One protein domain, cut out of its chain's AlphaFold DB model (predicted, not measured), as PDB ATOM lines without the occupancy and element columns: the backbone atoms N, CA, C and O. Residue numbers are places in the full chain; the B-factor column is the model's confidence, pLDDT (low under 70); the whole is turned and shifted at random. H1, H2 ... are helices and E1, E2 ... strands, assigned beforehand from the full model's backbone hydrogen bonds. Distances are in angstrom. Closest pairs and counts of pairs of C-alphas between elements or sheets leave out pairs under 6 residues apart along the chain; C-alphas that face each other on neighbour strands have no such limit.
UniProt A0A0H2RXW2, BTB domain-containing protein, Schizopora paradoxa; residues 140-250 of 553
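AT A GLANCE: This is residues 140 to 250 of the 553 residues of the protein "BTB domain-containing protein" of Schizopora paradoxa (UniProt A0A0H2RXW2). Two long helices, H2 and H3, lie side by side and run opposite ways as a two-helix stem, with the short H1 making a corner at the far end of H2. At the other end is a loose head of loops, residues 181 to 222, which leaves from E1 and returns to E2, the two strands of a tiny parallel sheet. The printed part has 111 residues, in the order H1, H2, E1, E2, H3; under half, 52, are in named elements, and the class is mostly helix. The whole is loose, a rod of 62 by 29 by 20 A, with a radius of gyration of the C-alphas of 18.4 A.

IN THESE COORDINATES: H1 is residues 148 to 154, beginning at C-alpha 148 (29.593, 35.500, 36.485). H2, residues 158 to 177, is 29.2 A long. E1 is residues 178 to 180, and E2 is residues 223 to 225. H3, residues 228 to 246, is 27.3 A long and ends at C-alpha 246 (47.317, 45.829, 28.335).

HOW THE PARTS SIT: H1 and H2 touch only at the corner, with residues 158 to 161 of H2; their closest C-alphas, of Val 151 and Ala 161, are 6.1 A apart. H2 and H3 touch at a shallow tilt of 26 degrees, opposite ways; their closest C-alphas, of Ala 174 and Ile 235, are 6.5 A apart. H1 and H3 are apart. E1 and E2 are parallel neighbours, with N 179 and O 223 within hydrogen-bond range at 2.8 A. In H1, H2 and H3 every O i to N i+4 pair is within hydrogen-bond range.

THE WHOLE: The C-alphas of Val 156 and Lys 190, the two farthest apart, are 62.0 A from each other. The printed part has no cut. The link from E1 to E2 is long, with 42 residues. The mean pLDDT of the printed part is 80.1; 19 residues are under 70, among them residues 183 to 194.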
ATOM      1  N   SER A 140      42.918  32.786  28.087       94.31
ATOM      2  CA  SER A 140      42.694  32.962  26.648       94.31
ATOM      3  C   SER A 140      42.482  31.631  25.922       94.31
ATOM      4  O   SER A 140      41.736  31.573  24.946       94.31
ATOM      5  N   LYS A 141      43.134  30.558  26.390       91.94
ATOM      6  CA  LYS A 141      43.127  29.225  25.768       91.94
ATOM      7  C   LYS A 141      41.974  28.354  26.255       91.94
ATOM      8  O   LYS A 141      41.626  27.394  25.566       91.94
ATOM      9  N   ARG A 142      41.392  28.681  27.412       91.94
ATOM     10  CA  ARG A 142      40.306  27.915  28.029       91.94
ATOM     11  C   ARG A 142      39.123  27.747  27.064       91.94
ATOM     12  O   ARG A 142      38.766  28.721  26.394       91.94
ATOM     13  N   PRO A 143      38.483  26.565  26.984       87.12
ATOM     14  CA  PRO A 143      37.282  26.407  26.178       87.12
ATOM     15  C   PRO A 143      36.207  27.389  26.640       87.12
ATOM     16  O   PRO A 143      35.790  28.231  25.848       87.12
ATOM     17  N   ASP A 144      35.818  27.378  27.906       88.75
ATOM     18  CA  ASP A 144      34.668  28.150  28.379       88.75
ATOM     19  C   ASP A 144      34.999  29.620  28.688       88.75
ATOM     20  O   ASP A 144      36.102  29.910  29.171       88.75
ATOM     21  N   PRO A 145      34.077  30.561  28.383       89.50
ATOM     22  CA  PRO A 145      34.213  31.966  28.772       89.50
ATOM     23  C   PRO A 145      34.192  32.117  30.298       89.50
ATOM     24  O   PRO A 145      33.903  31.159  31.013       89.50
ATOM     25  N   LEU A 146      34.521  33.311  30.799       91.06
ATOM     26  CA  LEU A 146      34.411  33.608  32.231       91.06
ATOM     27  C   LEU A 146      32.953  33.502  32.693       91.06
ATOM     28  O   LEU A 146      32.060  34.034  32.028       91.06
ATOM     29  N   SER A 147      32.728  32.831  33.821       90.69
ATOM     30  CA  SER A 147      31.425  32.800  34.485       90.69
ATOM     31  C   SER A 147      31.185  34.090  35.273       90.69
ATOM     32  O   SER A 147      32.108  34.860  35.547       90.69
ATOM     33  N   ILE A 148      29.934  34.338  35.660       87.19
ATOM     34  CA  ILE A 148      29.593  35.500  36.485       87.19
ATOM     35  C   ILE A 148      30.296  35.403  37.844       87.19
ATOM     36  O   ILE A 148      30.847  36.392  38.320       87.19
ATOM     37  N   GLU A 149      30.336  34.221  38.445       89.88
ATOM     38  CA  GLU A 149      30.975  33.940  39.734       89.88
ATOM     39  C   GLU A 149      32.487  34.179  39.675       89.88
ATOM     40  O   GLU A 149      33.051  34.808  40.568       89.88
ATOM     41  N   GLU A 150      33.146  33.747  38.597       92.19
ATOM     42  CA  GLU A 150      34.576  33.996  38.387       92.19
ATOM     43  C   GLU A 150      34.882  35.486  38.247       92.19
ATOM     44  O   GLU A 150      35.880  35.968  38.778       92.19
ATOM     45  N   VAL A 151      34.019  36.244  37.571       89.50
ATOM     46  CA  VAL A 151      34.213  37.691  37.453       89.50
ATOM     47  C   VAL A 151      33.993  38.404  38.790       89.50
ATOM     48  O   VAL A 151      34.715  39.352  39.088       89.50
ATOM     49  N   HIS A 152      33.071  37.927  39.632       88.06
ATOM     50  CA  HIS A 152      32.943  38.429  41.004       88.06
ATOM     51  C   HIS A 152      34.176  38.105  41.856       88.06
ATOM     52  O   HIS A 152      34.607  38.956  42.630       88.06
ATOM     53  N   ARG A 153      34.774  36.921  41.677       88.94
ATOM     54  CA  ARG A 153      36.036  36.525  42.326       88.94
ATOM     55  C   ARG A 153      37.218  37.409  41.927       88.94
ATOM     56  O   ARG A 153      37.981  37.832  42.787       88.94
ATOM     57  N   ILE A 154      37.322  37.768  40.644       88.00
ATOM     58  CA  ILE A 154      38.318  38.743  40.155       88.00
ATOM     59  C   ILE A 154      38.165  40.109  40.868       88.00
ATOM     60  O   ILE A 154      39.144  40.838  41.042       88.00
ATOM     61  N   GLY A 155      36.959  40.442  41.341       72.94
ATOM     62  CA  GLY A 155      36.728  41.506  42.317       72.94
ATOM     63  C   GLY A 155      37.001  42.917  41.788       72.94
ATOM     64  O   GLY A 155      36.572  43.282  40.694       72.94
ATOM     65  N   VAL A 156      37.708  43.727  42.588       61.66
ATOM     66  CA  VAL A 156      38.019  45.151  42.323       61.66
ATOM     67  C   VAL A 156      38.752  45.401  40.996       61.66
ATOM     68  O   VAL A 156      38.723  46.517  40.483       61.66
ATOM     69  N   HIS A 157      39.311  44.363  40.372       67.62
ATOM     70  CA  HIS A 157      39.936  44.425  39.051       67.62
ATOM     71  C   HIS A 157      38.961  44.026  37.939       67.62
ATOM     72  O   HIS A 157      39.273  43.195  37.090       67.62
ATOM     73  N   VAL A 158      37.776  44.642  37.892       71.19
ATOM     74  CA  VAL A 158      36.779  44.400  36.825       71.19
ATOM     75  C   VAL A 158      37.392  44.582  35.423       71.19
ATOM     76  O   VAL A 158      37.025  43.900  34.466       71.19
ATOM     77  N   GLU A 159      38.394  45.455  35.304       81.25
ATOM     78  CA  GLU A 159      39.157  45.668  34.072       81.25
ATOM     79  C   GLU A 159      39.899  44.408  33.605       81.25
ATOM     80  O   GLU A 159      39.947  44.149  32.403       81.25
ATOM     81  N   ALA A 160      40.360  43.555  34.525       86.50
ATOM     82  CA  ALA A 160      40.977  42.279  34.183       86.50
ATOM     83  C   ALA A 160      39.999  41.339  33.473       86.50
ATOM     84  O   ALA A 160      40.350  40.742  32.455       86.50
ATOM     85  N   ALA A 161      38.749  41.261  33.937       88.62
ATOM     86  CA  ALA A 161      37.720  40.466  33.270       88.62
ATOM     87  C   ALA A 161      37.451  40.966  31.839       88.62
ATOM     88  O   ALA A 161      37.306  40.163  30.911       88.62
ATOM     89  N   PHE A 162      37.448  42.288  31.628       88.12
ATOM     90  CA  PHE A 162      37.294  42.875  30.294       88.12
ATOM     91  C   PHE A 162      38.503  42.609  29.393       88.12
ATOM     92  O   PHE A 162      38.321  42.253  28.227       88.12
ATOM     93  N   HIS A 163      39.721  42.723  29.920       90.06
ATOM     94  CA  HIS A 163      40.945  42.391  29.194       90.06
ATOM     95  C   HIS A 163      40.956  40.926  28.761       90.06
ATOM     96  O   HIS A 163      41.169  40.641  27.583       90.06
ATOM     97  N   ILE A 164      40.638  39.999  29.669       92.56
ATOM     98  CA  ILE A 164      40.550  38.567  29.362       92.56
ATOM     99  C   ILE A 164      39.519  38.319  28.260       92.56
ATOM    100  O   ILE A 164      39.817  37.610  27.299       92.56
ATOM    101  N   ALA A 165      38.336  38.933  28.342       90.44
ATOM    102  CA  ALA A 165      37.315  38.794  27.307       90.44
ATOM    103  C   ALA A 165      37.794  39.304  25.935       90.44
ATOM    104  O   ALA A 165      37.596  38.626  24.928       90.44
ATOM    105  N   GLN A 166      38.479  40.451  25.882       90.88
ATOM    106  CA  GLN A 166      39.055  40.978  24.638       90.88
ATOM    107  C   GLN A 166      40.131  40.050  24.062       90.88
ATOM    108  O   GLN A 166      40.121  39.755  22.868       90.88
ATOM    109  N   ILE A 167      41.035  39.557  24.911       94.00
ATOM    110  CA  ILE A 167      42.112  38.645  24.516       94.00
ATOM    111  C   ILE A 167      41.533  37.330  23.976       94.00
ATOM    112  O   ILE A 167      41.961  36.843  22.925       94.00
ATOM    113  N   ARG A 168      40.533  36.765  24.662       93.81
ATOM    114  CA  ARG A 168      39.801  35.574  24.209       93.81
ATOM    115  C   ARG A 168      39.152  35.802  22.855       93.81
ATOM    116  O   ARG A 168      39.307  34.983  21.949       93.81
ATOM    117  N   GLU A 169      38.472  36.930  22.691       91.31
ATOM    118  CA  GLU A 169      37.808  37.261  21.441       91.31
ATOM    119  C   GLU A 169      38.811  37.386  20.285       91.31
ATOM    120  O   GLU A 169      38.575  36.855  19.199       91.31
ATOM    121  N   ASP A 170      39.960  38.026  20.511       91.44
ATOM    122  CA  ASP A 170      41.028  38.142  19.518       91.44
ATOM    123  C   ASP A 170      41.634  36.778  19.167       91.44
ATOM    124  O   ASP A 170      41.869  36.486  17.984       91.44
ATOM    125  N   ARG A 171      41.800  35.891  20.158       92.62
ATOM    126  CA  ARG A 171      42.234  34.506  19.928       92.62
ATOM    127  C   ARG A 171      41.226  33.762  19.061       92.62
ATOM    128  O   ARG A 171      41.611  33.144  18.070       92.62
ATOM    129  N   LEU A 172      39.940  33.837  19.395       90.38
ATOM    130  CA  LEU A 172      38.872  33.155  18.669       90.38
ATOM    131  C   LEU A 172      38.667  33.734  17.265       90.38
ATOM    132  O   LEU A 172      38.454  32.978  16.318       90.38
ATOM    133  N   LYS A 173      38.818  35.051  17.077       88.25
ATOM    134  CA  LYS A 173      38.871  35.675  15.746       88.25
ATOM    135  C   LYS A 173      40.014  35.098  14.927       88.25
ATOM    136  O   LYS A 173      39.776  34.694  13.788       88.25
ATOM    137  N   ALA A 174      41.219  35.008  15.489       88.44
ATOM    138  CA  ALA A 174      42.363  34.421  14.799       88.44
ATOM    139  C   ALA A 174      42.114  32.938  14.463       88.44
ATOM    140  O   ALA A 174      42.265  32.523  13.312       88.44
ATOM    141  N   LEU A 175      41.597  32.158  15.414       86.44
ATOM    142  CA  LEU A 175      41.172  30.774  15.195       86.44
ATOM    143  C   LEU A 175      40.014  30.647  14.207       86.44
ATOM    144  O   LEU A 175      39.840  29.580  13.636       86.44
ATOM    145  N   SER A 176      39.223  31.687  13.951       81.75
ATOM    146  CA  SER A 176      38.190  31.667  12.911       81.75
ATOM    147  C   SER A 176      38.757  31.934  11.510       81.75
ATOM    148  O   SER A 176      38.198  31.441  10.528       81.75
ATOM    149  N   CYS A 177      39.882  32.652  11.397       83.12
ATOM    150  CA  CYS A 177      40.393  33.139  10.115       83.12
ATOM    151  C   CYS A 177      41.685  32.475   9.615       83.12
ATOM    152  O   CYS A 177      41.903  32.463   8.404       83.12
ATOM    153  N   LEU A 178      42.520  31.898  10.487       85.50
ATOM    154  CA  LEU A 178      43.784  31.249  10.109       85.50
ATOM    155  C   LEU A 178      43.594  29.736   9.917       85.50
ATOM    156  O   LEU A 178      43.096  29.060  10.816       85.50
ATOM    157  N   ARG A 179      43.943  29.176   8.755       81.81
ATOM    158  CA  ARG A 179      43.676  27.763   8.417       81.81
ATOM    159  C   ARG A 179      44.859  27.080   7.760       81.81
ATOM    160  O   ARG A 179      45.585  27.702   7.004       81.81
ATOM    161  N   VAL A 180      44.972  25.774   7.975       81.69
ATOM    162  CA  VAL A 180      45.828  24.917   7.151       81.69
ATOM    163  C   VAL A 180      45.146  24.716   5.802       81.69
ATOM    164  O   VAL A 180      43.947  24.458   5.773       81.69
ATOM    165  N   LEU A 181      45.871  24.837   4.695       77.88
ATOM    166  CA  LEU A 181      45.417  24.419   3.371       77.88
ATOM    167  C   LEU A 181      46.340  23.310   2.881       77.88
ATOM    168  O   LEU A 181      47.527  23.543   2.669       77.88
ATOM    169  N   HIS A 182      45.791  22.107   2.700       71.56
ATOM    170  CA  HIS A 182      46.606  20.961   2.324       71.56
ATOM    171  C   HIS A 182      47.210  21.157   0.909       71.56
ATOM    172  O   HIS A 182      46.465  21.507  -0.013       71.56
ATOM    173  N   PRO A 183      48.519  20.903   0.696       64.38
ATOM    174  CA  PRO A 183      49.192  21.121  -0.594       64.38
ATOM    175  C   PRO A 183      48.566  20.345  -1.763       64.38
ATOM    176  O   PRO A 183      48.420  20.871  -2.862       64.38
ATOM    177  N   ASP A 184      48.124  19.109  -1.502       60.09
ATOM    178  CA  ASP A 184      47.516  18.218  -2.503       60.09
ATOM    179  C   ASP A 184      46.041  18.498  -2.824       60.09
ATOM    180  O   ASP A 184      45.399  17.676  -3.488       60.09
ATOM    181  N   VAL A 185      45.452  19.612  -2.367       60.62
ATOM    182  CA  VAL A 185      44.117  20.019  -2.837       60.62
ATOM    183  C   VAL A 185      44.248  20.425  -4.306       60.62
ATOM    184  O   VAL A 185      44.335  21.602  -4.645       60.62
ATOM    185  N   LYS A 186      44.289  19.428  -5.201       51.44
ATOM    186  CA  LYS A 186      44.212  19.608  -6.648       51.44
ATOM    187  C   LYS A 186      42.883  20.289  -6.942       51.44
ATOM    188  O   LYS A 186      41.807  19.703  -6.833       51.44
ATOM    189  N   MET A 187      42.993  21.566  -7.259       48.00
ATOM    190  CA  MET A 187      41.913  22.441  -7.669       48.00
ATOM    191  C   MET A 187      41.350  21.921  -8.989       48.00
ATOM    192  O   MET A 187      41.923  22.156 -10.047       48.00
ATOM    193  N   PHE A 188      40.240  21.186  -8.949       41.66
ATOM    194  CA  PHE A 188      39.480  20.872 -10.158       41.66
ATOM    195  C   PHE A 188      38.706  22.123 -10.600       41.66
ATOM    196  O   PHE A 188      37.499  22.235 -10.412       41.66
ATOM    197  N   GLY A 189      39.437  23.086 -11.155       40.22
ATOM    198  CA  GLY A 189      38.922  24.124 -12.039       40.22
ATOM    199  C   GLY A 189      39.394  23.825 -13.460       40.22
ATOM    200  O   GLY A 189      40.470  23.265 -13.654       40.22
ATOM    201  N   LYS A 190      38.605  24.187 -14.473       41.16
ATOM    202  CA  LYS A 190      38.896  23.934 -15.899       41.16
ATOM    203  C   LYS A 190      40.185  24.608 -16.427       41.16
ATOM    204  O   LYS A 190      40.523  24.415 -17.590       41.16
ATOM    205  N   HIS A 191      40.918  25.355 -15.597       44.53
ATOM    206  CA  HIS A 191      42.118  26.107 -15.965       44.53
ATOM    207  C   HIS A 191      43.329  25.651 -15.135       44.53
ATOM    208  O   HIS A 191      43.308  25.670 -13.905       44.53
ATOM    209  N   LYS A 192      44.399  25.217 -15.812       46.28
ATOM    210  CA  LYS A 192      45.674  24.845 -15.179       46.28
ATOM    211  C   LYS A 192      46.286  26.072 -14.481       46.28
ATOM    212  O   LYS A 192      46.608  27.037 -15.162       46.28
ATOM    213  N   GLY A 193      46.505  26.004 -13.163       56.25
ATOM    214  CA  GLY A 193      47.402  26.918 -12.431       56.25
ATOM    215  C   GLY A 193      46.768  27.883 -11.418       56.25
ATOM    216  O   GLY A 193      47.509  28.565 -10.716       56.25
ATOM    217  N   GLU A 194      45.440  27.937 -11.283       61.59
ATOM    218  CA  GLU A 194      44.767  28.836 -10.327       61.59
ATOM    219  C   GLU A 194      44.300  28.100  -9.063       61.59
ATOM    220  O   GLU A 194      43.733  27.007  -9.124       61.59
ATOM    221  N   THR A 195      44.539  28.707  -7.896       71.00
ATOM    222  CA  THR A 195      44.109  28.182  -6.592       71.00
ATOM    223  C   THR A 195      42.837  28.906  -6.162       71.00
ATOM    224  O   THR A 195      42.793  30.126  -6.215       71.00
ATOM    225  N   TYR A 196      41.783  28.203  -5.749       76.44
ATOM    226  CA  TYR A 196      40.516  28.816  -5.327       76.44
ATOM    227  C   TYR A 196      40.279  28.669  -3.824       76.44
ATOM    228  O   TYR A 196      40.589  27.652  -3.206       76.44
ATOM    229  N   CYS A 197      39.678  29.686  -3.217       77.25
ATOM    230  CA  CYS A 197      39.312  29.678  -1.813       77.25
ATOM    231  C   CYS A 197      38.318  28.550  -1.504       77.25
ATOM    232  O   CYS A 197      37.206  28.582  -2.033       77.25
ATOM    233  N   PRO A 198      38.605  27.632  -0.563       72.75
ATOM    234  CA  PRO A 198      37.642  26.607  -0.170       72.75
ATOM    235  C   PRO A 198      36.338  27.154   0.427       72.75
ATOM    236  O   PRO A 198      35.367  26.413   0.478       72.75
ATOM    237  N   GLN A 199      36.331  28.412   0.887       75.06
ATOM    238  CA  GLN A 199      35.198  29.042   1.571       75.06
ATOM    239  C   GLN A 199      34.313  29.900   0.658       75.06
ATOM    240  O   GLN A 199      33.112  29.995   0.893       75.06
ATOM    241  N   CYS A 200      34.896  30.591  -0.324       75.50
ATOM    242  CA  CYS A 200      34.158  31.534  -1.178       75.50
ATOM    243  C   CYS A 200      34.373  31.312  -2.675       75.50
ATOM    244  O   CYS A 200      33.860  32.086  -3.476       75.50
ATOM    245  N   SER A 201      35.156  30.299  -3.050       77.38
ATOM    246  CA  SER A 201      35.482  29.949  -4.437       77.38
ATOM    247  C   SER A 201      36.183  31.048  -5.246       77.38
ATOM    248  O   SER A 201      36.424  30.863  -6.432       77.38
ATOM    249  N   ALA A 202      36.565  32.170  -4.628       80.25
ATOM    250  CA  ALA A 202      37.360  33.203  -5.279       80.25
ATOM    251  C   ALA A 202      38.780  32.709  -5.576       80.25
ATOM    252  O   ALA A 202      39.347  31.953  -4.785       80.25
ATOM    253  N   ALA A 203      39.372  33.172  -6.675       80.31
ATOM    254  CA  ALA A 203      40.772  32.902  -6.976       80.31
ATOM    255  C   ALA A 203      41.682  33.512  -5.892       80.31
ATOM    256  O   ALA A 203      41.544  34.675  -5.510       80.31
ATOM    257  N   ILE A 204      42.617  32.713  -5.392       75.81
ATOM    258  CA  ILE A 204      43.663  33.076  -4.444       75.81
ATOM    259  C   ILE A 204      45.001  32.762  -5.104       75.81
ATOM    260  O   ILE A 204      45.193  31.699  -5.691       75.81
ATOM    261  N   LYS A 205      45.958  33.673  -4.952       76.06
ATOM    262  CA  LYS A 205      47.353  33.369  -5.243       76.06
ATOM    263  C   LYS A 205      48.010  32.842  -3.979       76.06
ATOM    264  O   LYS A 205      48.003  33.521  -2.955       76.06
ATOM    265  N   VAL A 206      48.520  31.626  -4.062       70.88
ATOM    266  CA  VAL A 206      49.153  30.948  -2.943       70.88
ATOM    267  C   VAL A 206      50.652  30.894  -3.200       70.88
ATOM    268  O   VAL A 206      51.090  30.267  -4.162       70.88
ATOM    269  N   TYR A 207      51.418  31.577  -2.352       68.06
ATOM    270  CA  TYR A 207      52.876  31.626  -2.423       68.06
ATOM    271  C   TYR A 207      53.435  31.245  -1.052       68.06
ATOM    272  O   TYR A 207      53.390  32.045  -0.124       68.06
ATOM    273  N   TRP A 208      53.925  30.013  -0.928       68.38
ATOM    274  CA  TRP A 208      54.635  29.538   0.261       68.38
ATOM    275  C   TRP A 208      56.125  29.492  -0.080       68.38
ATOM    276  O   TRP A 208      56.571  28.526  -0.704       68.38
ATOM    277  N   LEU A 209      56.881  30.544   0.242       65.06
ATOM    278  CA  LEU A 209      58.343  30.510   0.102       65.06
ATOM    279  C   LEU A 209      58.971  29.799   1.310       65.06
ATOM    280  O   LEU A 209      60.005  29.151   1.179       65.06
ATOM    281  N   SER A 210      58.288  29.858   2.453       70.56
ATOM    282  CA  SER A 210      58.572  29.150   3.697       70.56
ATOM    283  C   SER A 210      57.282  28.604   4.322       70.56
ATOM    284  O   SER A 210      56.174  28.983   3.931       70.56
ATOM    285  N   ASP A 211      57.415  27.734   5.325       68.50
ATOM    286  CA  ASP A 211      56.266  27.227   6.090       68.50
ATOM    287  C   ASP A 211      55.633  28.305   6.996       68.50
ATOM    288  O   ASP A 211      54.498  28.151   7.440       68.50
ATOM    289  N   GLU A 212      56.320  29.436   7.210       73.44
ATOM    290  CA  GLU A 212      55.821  30.595   7.967       73.44
ATOM    291  C   GLU A 212      54.905  31.519   7.148       73.44
ATOM    292  O   GLU A 212      54.181  32.340   7.722       73.44
ATOM    293  N   ASP A 213      54.912  31.402   5.818       76.50
ATOM    294  CA  ASP A 213      54.162  32.313   4.959       76.50
ATOM    295  C   ASP A 213      52.662  32.009   4.995       76.50
ATOM    296  O   ASP A 213      52.220  30.868   4.860       76.50
ATOM    297  N   GLY A 214      51.860  33.064   5.149       81.56
ATOM    298  CA  GLY A 214      50.402  33.017   5.100       81.56
ATOM    299  C   GLY A 214      49.862  33.613   3.796       81.56
ATOM    300  O   GLY A 214      50.282  34.692   3.389       81.56
ATOM    301  N   SER A 215      48.879  32.971   3.158       83.38
ATOM    302  CA  SER A 215      48.214  33.490   1.950       83.38
ATOM    303  C   SER A 215      46.769  33.873   2.262       83.38
ATOM    304  O   SER A 215      45.939  33.011   2.559       83.38
ATOM    305  N   THR A 216      46.444  35.165   2.192       87.50
ATOM    306  CA  THR A 216      45.108  35.680   2.534       87.50
ATOM    307  C   THR A 216      44.188  35.781   1.319       87.50
ATOM    308  O   THR A 216      44.484  36.438   0.321       87.50
ATOM    309  N   CYS A 217      43.001  35.195   1.437       83.62
ATOM    310  CA  CYS A 217      41.889  35.405   0.525       83.62
ATOM    311  C   CYS A 217      41.253  36.775   0.776       83.62
ATOM    312  O   CYS A 217      40.601  36.968   1.801       83.62
ATOM    313  N   ARG A 218      41.386  37.722  -0.157       84.75
ATOM    314  CA  ARG A 218      40.798  39.065   0.013       84.75
ATOM    315  C   ARG A 218      39.266  39.047   0.170       84.75
ATOM    316  O   ARG A 218      38.788  39.732   1.067       84.75
ATOM    317  N   PRO A 219      38.490  38.265  -0.613       82.69
ATOM    318  CA  PRO A 219      37.027  38.291  -0.509       82.69
ATOM    319  C   PRO A 219      36.448  37.781   0.814       82.69
ATOM    320  O   PRO A 219      35.460  38.329   1.286       82.69
ATOM    321  N   CYS A 220      37.029  36.737   1.419       77.62
ATOM    322  CA  CYS A 220      36.500  36.163   2.666       77.62
ATOM    323  C   CYS A 220      37.379  36.399   3.903       77.62
ATOM    324  O   CYS A 220      36.972  36.042   5.005       77.62
ATOM    325  N   GLY A 221      38.578  36.963   3.742       82.25
ATOM    326  CA  GLY A 221      39.508  37.277   4.831       82.25
ATOM    327  C   GLY A 221      40.226  36.075   5.458       82.25
ATOM    328  O   GLY A 221      41.002  36.264   6.393       82.25
ATOM    329  N   LEU A 222      39.997  34.847   4.976       83.62
ATOM    330  CA  LEU A 222      40.715  33.668   5.470       83.62
ATOM    331  C   LEU A 222      42.185  33.723   5.058       83.62
ATOM    332  O   LEU A 222      42.489  33.979   3.895       83.62
ATOM    333  N   THR A 223      43.078  33.432   5.996       86.38
ATOM    334  CA  THR A 223      44.509  33.271   5.733       86.38
ATOM    335  C   THR A 223      44.870  31.807   5.847       86.38
ATOM    336  O   THR A 223      44.593  31.167   6.860       86.38
ATOM    337  N   PHE A 224      45.464  31.280   4.791       85.19
ATOM    338  CA  PHE A 224      45.884  29.895   4.713       85.19
ATOM    339  C   PHE A 224      47.371  29.782   5.064       85.19
ATOM    340  O   PHE A 224      48.113  30.719   4.792       85.19
ATOM    341  N   TYR A 225      47.778  28.656   5.639       83.88
ATOM    342  CA  TYR A 225      49.156  28.248   5.922       83.88
ATOM    343  C   TYR A 225      49.337  26.799   5.478       83.88
ATOM    344  O   TYR A 225      48.351  26.068   5.321       83.88
ATOM    345  N   ARG A 226      50.585  26.367   5.301       77.00
ATOM    346  CA  ARG A 226      50.893  24.972   4.969       77.00
ATOM    347  C   ARG A 226      50.718  24.029   6.163       77.00
ATOM    348  O   ARG A 226      50.189  22.936   5.993       77.00
ATOM    349  N   GLU A 227      51.117  24.469   7.353       80.06
ATOM    350  CA  GLU A 227      51.145  23.665   8.582       80.06
ATOM    351  C   GLU A 227      50.402  24.353   9.736       80.06
ATOM    352  O   GLU A 227      50.060  25.539   9.667       80.06
ATOM    353  N   LYS A 228      50.107  23.602  10.806       81.25
ATOM    354  CA  LYS A 228      49.340  24.098  11.961       81.25
ATOM    355  C   LYS A 228      50.223  24.853  12.958       81.25
ATOM    356  O   LYS A 228      49.766  25.805  13.590       81.25
ATOM    357  N   GLU A 229      51.482  24.464  13.084       82.81
ATOM    358  CA  GLU A 229      52.472  25.027  14.002       82.81
ATOM    359  C   GLU A 229      52.683  26.541  13.787       82.81
ATOM    360  O   GLU A 229      52.574  27.290  14.767       82.81
ATOM    361  N   PRO A 230      52.866  27.048  12.548       82.25
ATOM    362  CA  PRO A 230      52.929  28.487  12.271       82.25
ATOM    363  C   PRO A 230      51.671  29.244  12.712       82.25
ATOM    364  O   PRO A 230      51.762  30.359  13.230       82.25
ATOM    365  N   ILE A 231      50.487  28.630  12.579       83.62
ATOM    366  CA  ILE A 231      49.220  29.226  13.026       83.62
ATOM    367  C   ILE A 231      49.230  29.393  14.543       83.62
ATOM    368  O   ILE A 231      48.985  30.495  15.030       83.62
ATOM    369  N   ASN A 232      49.549  28.331  15.288       87.25
ATOM    370  CA  ASN A 232      49.602  28.381  16.750       87.25
ATOM    371  C   ASN A 232      50.622  29.423  17.231       87.25
ATOM    372  O   ASN A 232      50.280  30.277  18.047       87.25
ATOM    373  N   ARG A 233      51.832  29.437  16.651       87.12
ATOM    374  CA  ARG A 233      52.865  30.439  16.970       87.12
ATOM    375  C   ARG A 233      52.410  31.863  16.669       87.12
ATOM    376  O   ARG A 233      52.667  32.763  17.466       87.12
ATOM    377  N   SER A 234      51.750  32.083  15.534       86.69
ATOM    378  CA  SER A 234      51.227  33.391  15.129       86.69
ATOM    379  C   SER A 234      50.133  33.881  16.079       86.69
ATOM    380  O   SER A 234      50.164  35.034  16.511       86.69
ATOM    381  N   ILE A 235      49.205  33.001  16.467       89.44
ATOM    382  CA  ILE A 235      48.151  33.311  17.440       89.44
ATOM    383  C   ILE A 235      48.771  33.629  18.798       89.44
ATOM    384  O   ILE A 235      48.522  34.702  19.335       89.44
ATOM    385  N   ASP A 236      49.617  32.751  19.329       91.56
ATOM    386  CA  ASP A 236      50.210  32.934  20.654       91.56
ATOM    387  C   ASP A 236      51.120  34.170  20.715       91.56
ATOM    388  O   ASP A 236      51.216  34.817  21.754       91.56
ATOM    389  N   ARG A 237      51.769  34.554  19.608       90.94
ATOM    390  CA  ARG A 237      52.504  35.825  19.509       90.94
ATOM    391  C   ARG A 237      51.559  37.025  19.579       90.94
ATOM    392  O   ARG A 237      51.748  37.878  20.435       90.94
ATOM    393  N   ARG A 238      50.503  37.047  18.755       91.69
ATOM    394  CA  ARG A 238      49.492  38.123  18.756       91.69
ATOM    395  C   ARG A 238      48.854  38.310  20.130       91.69
ATOM    396  O   ARG A 238      48.667  39.441  20.563       91.69
ATOM    397  N   ILE A 239      48.533  37.206  20.804       94.31
ATOM    398  CA  ILE A 239      47.954  37.225  22.150       94.31
ATOM    399  C   ILE A 239      48.950  37.771  23.172       94.31
ATOM    400  O   ILE A 239      48.588  38.660  23.935       94.31
ATOM    401  N   ARG A 240      50.208  37.322  23.143       93.38
ATOM    402  CA  ARG A 240      51.256  37.851  24.027       93.38
ATOM    403  C   ARG A 240      51.505  39.339  23.826       93.38
ATOM    404  O   ARG A 240      51.598  40.071  24.804       93.38
ATOM    405  N   ASP A 241      51.561  39.800  22.582       92.75
ATOM    406  CA  ASP A 241      51.759  41.219  22.279       92.75
ATOM    407  C   ASP A 241      50.572  42.060  22.767       92.75
ATOM    408  O   ASP A 241      50.760  43.130  23.342       92.75
ATOM    409  N   LYS A 242      49.345  41.543  22.624       92.50
ATOM    410  CA  LYS A 242      48.144  42.190  23.162       92.50
ATOM    411  C   LYS A 242      48.150  42.243  24.690       92.50
ATOM    412  O   LYS A 242      47.808  43.279  25.248       92.50
ATOM    413  N   ILE A 243      48.554  41.162  25.354       93.81
ATOM    414  CA  ILE A 243      48.678  41.095  26.815       93.81
ATOM    415  C   ILE A 243      49.712  42.107  27.316       93.81
ATOM    416  O   ILE A 243      49.406  42.866  28.227       93.81
ATOM    417  N   ARG A 244      50.889  42.192  26.681       91.88
ATOM    418  CA  ARG A 244      51.915  43.197  27.019       91.88
ATOM    419  C   ARG A 244      51.439  44.632  26.815       91.88
ATOM    420  O   ARG A 244      51.832  45.510  27.565       91.88
ATOM    421  N   ALA A 245      50.599  44.879  25.812       91.00
ATOM    422  CA  ALA A 245      50.023  46.203  25.592       91.00
ATOM    423  C   ALA A 245      48.976  46.588  26.656       91.00
ATOM    424  O   ALA A 245      48.763  47.772  26.886       91.00
ATOM    425  N   LEU A 246      48.299  45.607  27.265       88.38
ATOM    426  CA  LEU A 246      47.317  45.829  28.335       88.38
ATOM    427  C   LEU A 246      47.965  45.888  29.724       88.38
ATOM    428  O   LEU A 246      47.459  46.580  30.600       88.38
ATOM    429  N   LEU A 247      49.063  45.156  29.914       86.88
ATOM    430  CA  LEU A 247      49.853  45.082  31.140       86.88
ATOM    431  C   LEU A 247      51.323  45.358  30.784       86.88
ATOM    432  O   LEU A 247      52.073  44.395  30.555       86.88
ATOM    433  N   PRO A 248      51.723  46.638  30.655       80.25
ATOM    434  CA  PRO A 248      53.105  47.003  30.362       80.25
ATOM    435  C   PRO A 248      54.047  46.564  31.490       80.25
ATOM    436  O   PRO A 248      53.639  46.355  32.630       80.25
ATOM    437  N   ASP A 249      55.326  46.368  31.170       75.00
ATOM    438  CA  ASP A 249      56.337  46.051  32.178       75.00
ATOM    439  C   ASP A 249      56.673  47.301  32.997       75.00
ATOM    440  O   ASP A 249      57.321  48.218  32.490       75.00
ATOM    441  N   LYS A 250      56.298  47.314  34.282       67.06
ATOM    442  CA  LYS A 250      56.616  48.417  35.209       67.06
ATOM    443  C   LYS A 250      58.122  48.708  35.302       67.06
ATOM    444  O   LYS A 250      58.527  49.853  35.466       67.06
TER     445      LYS A 250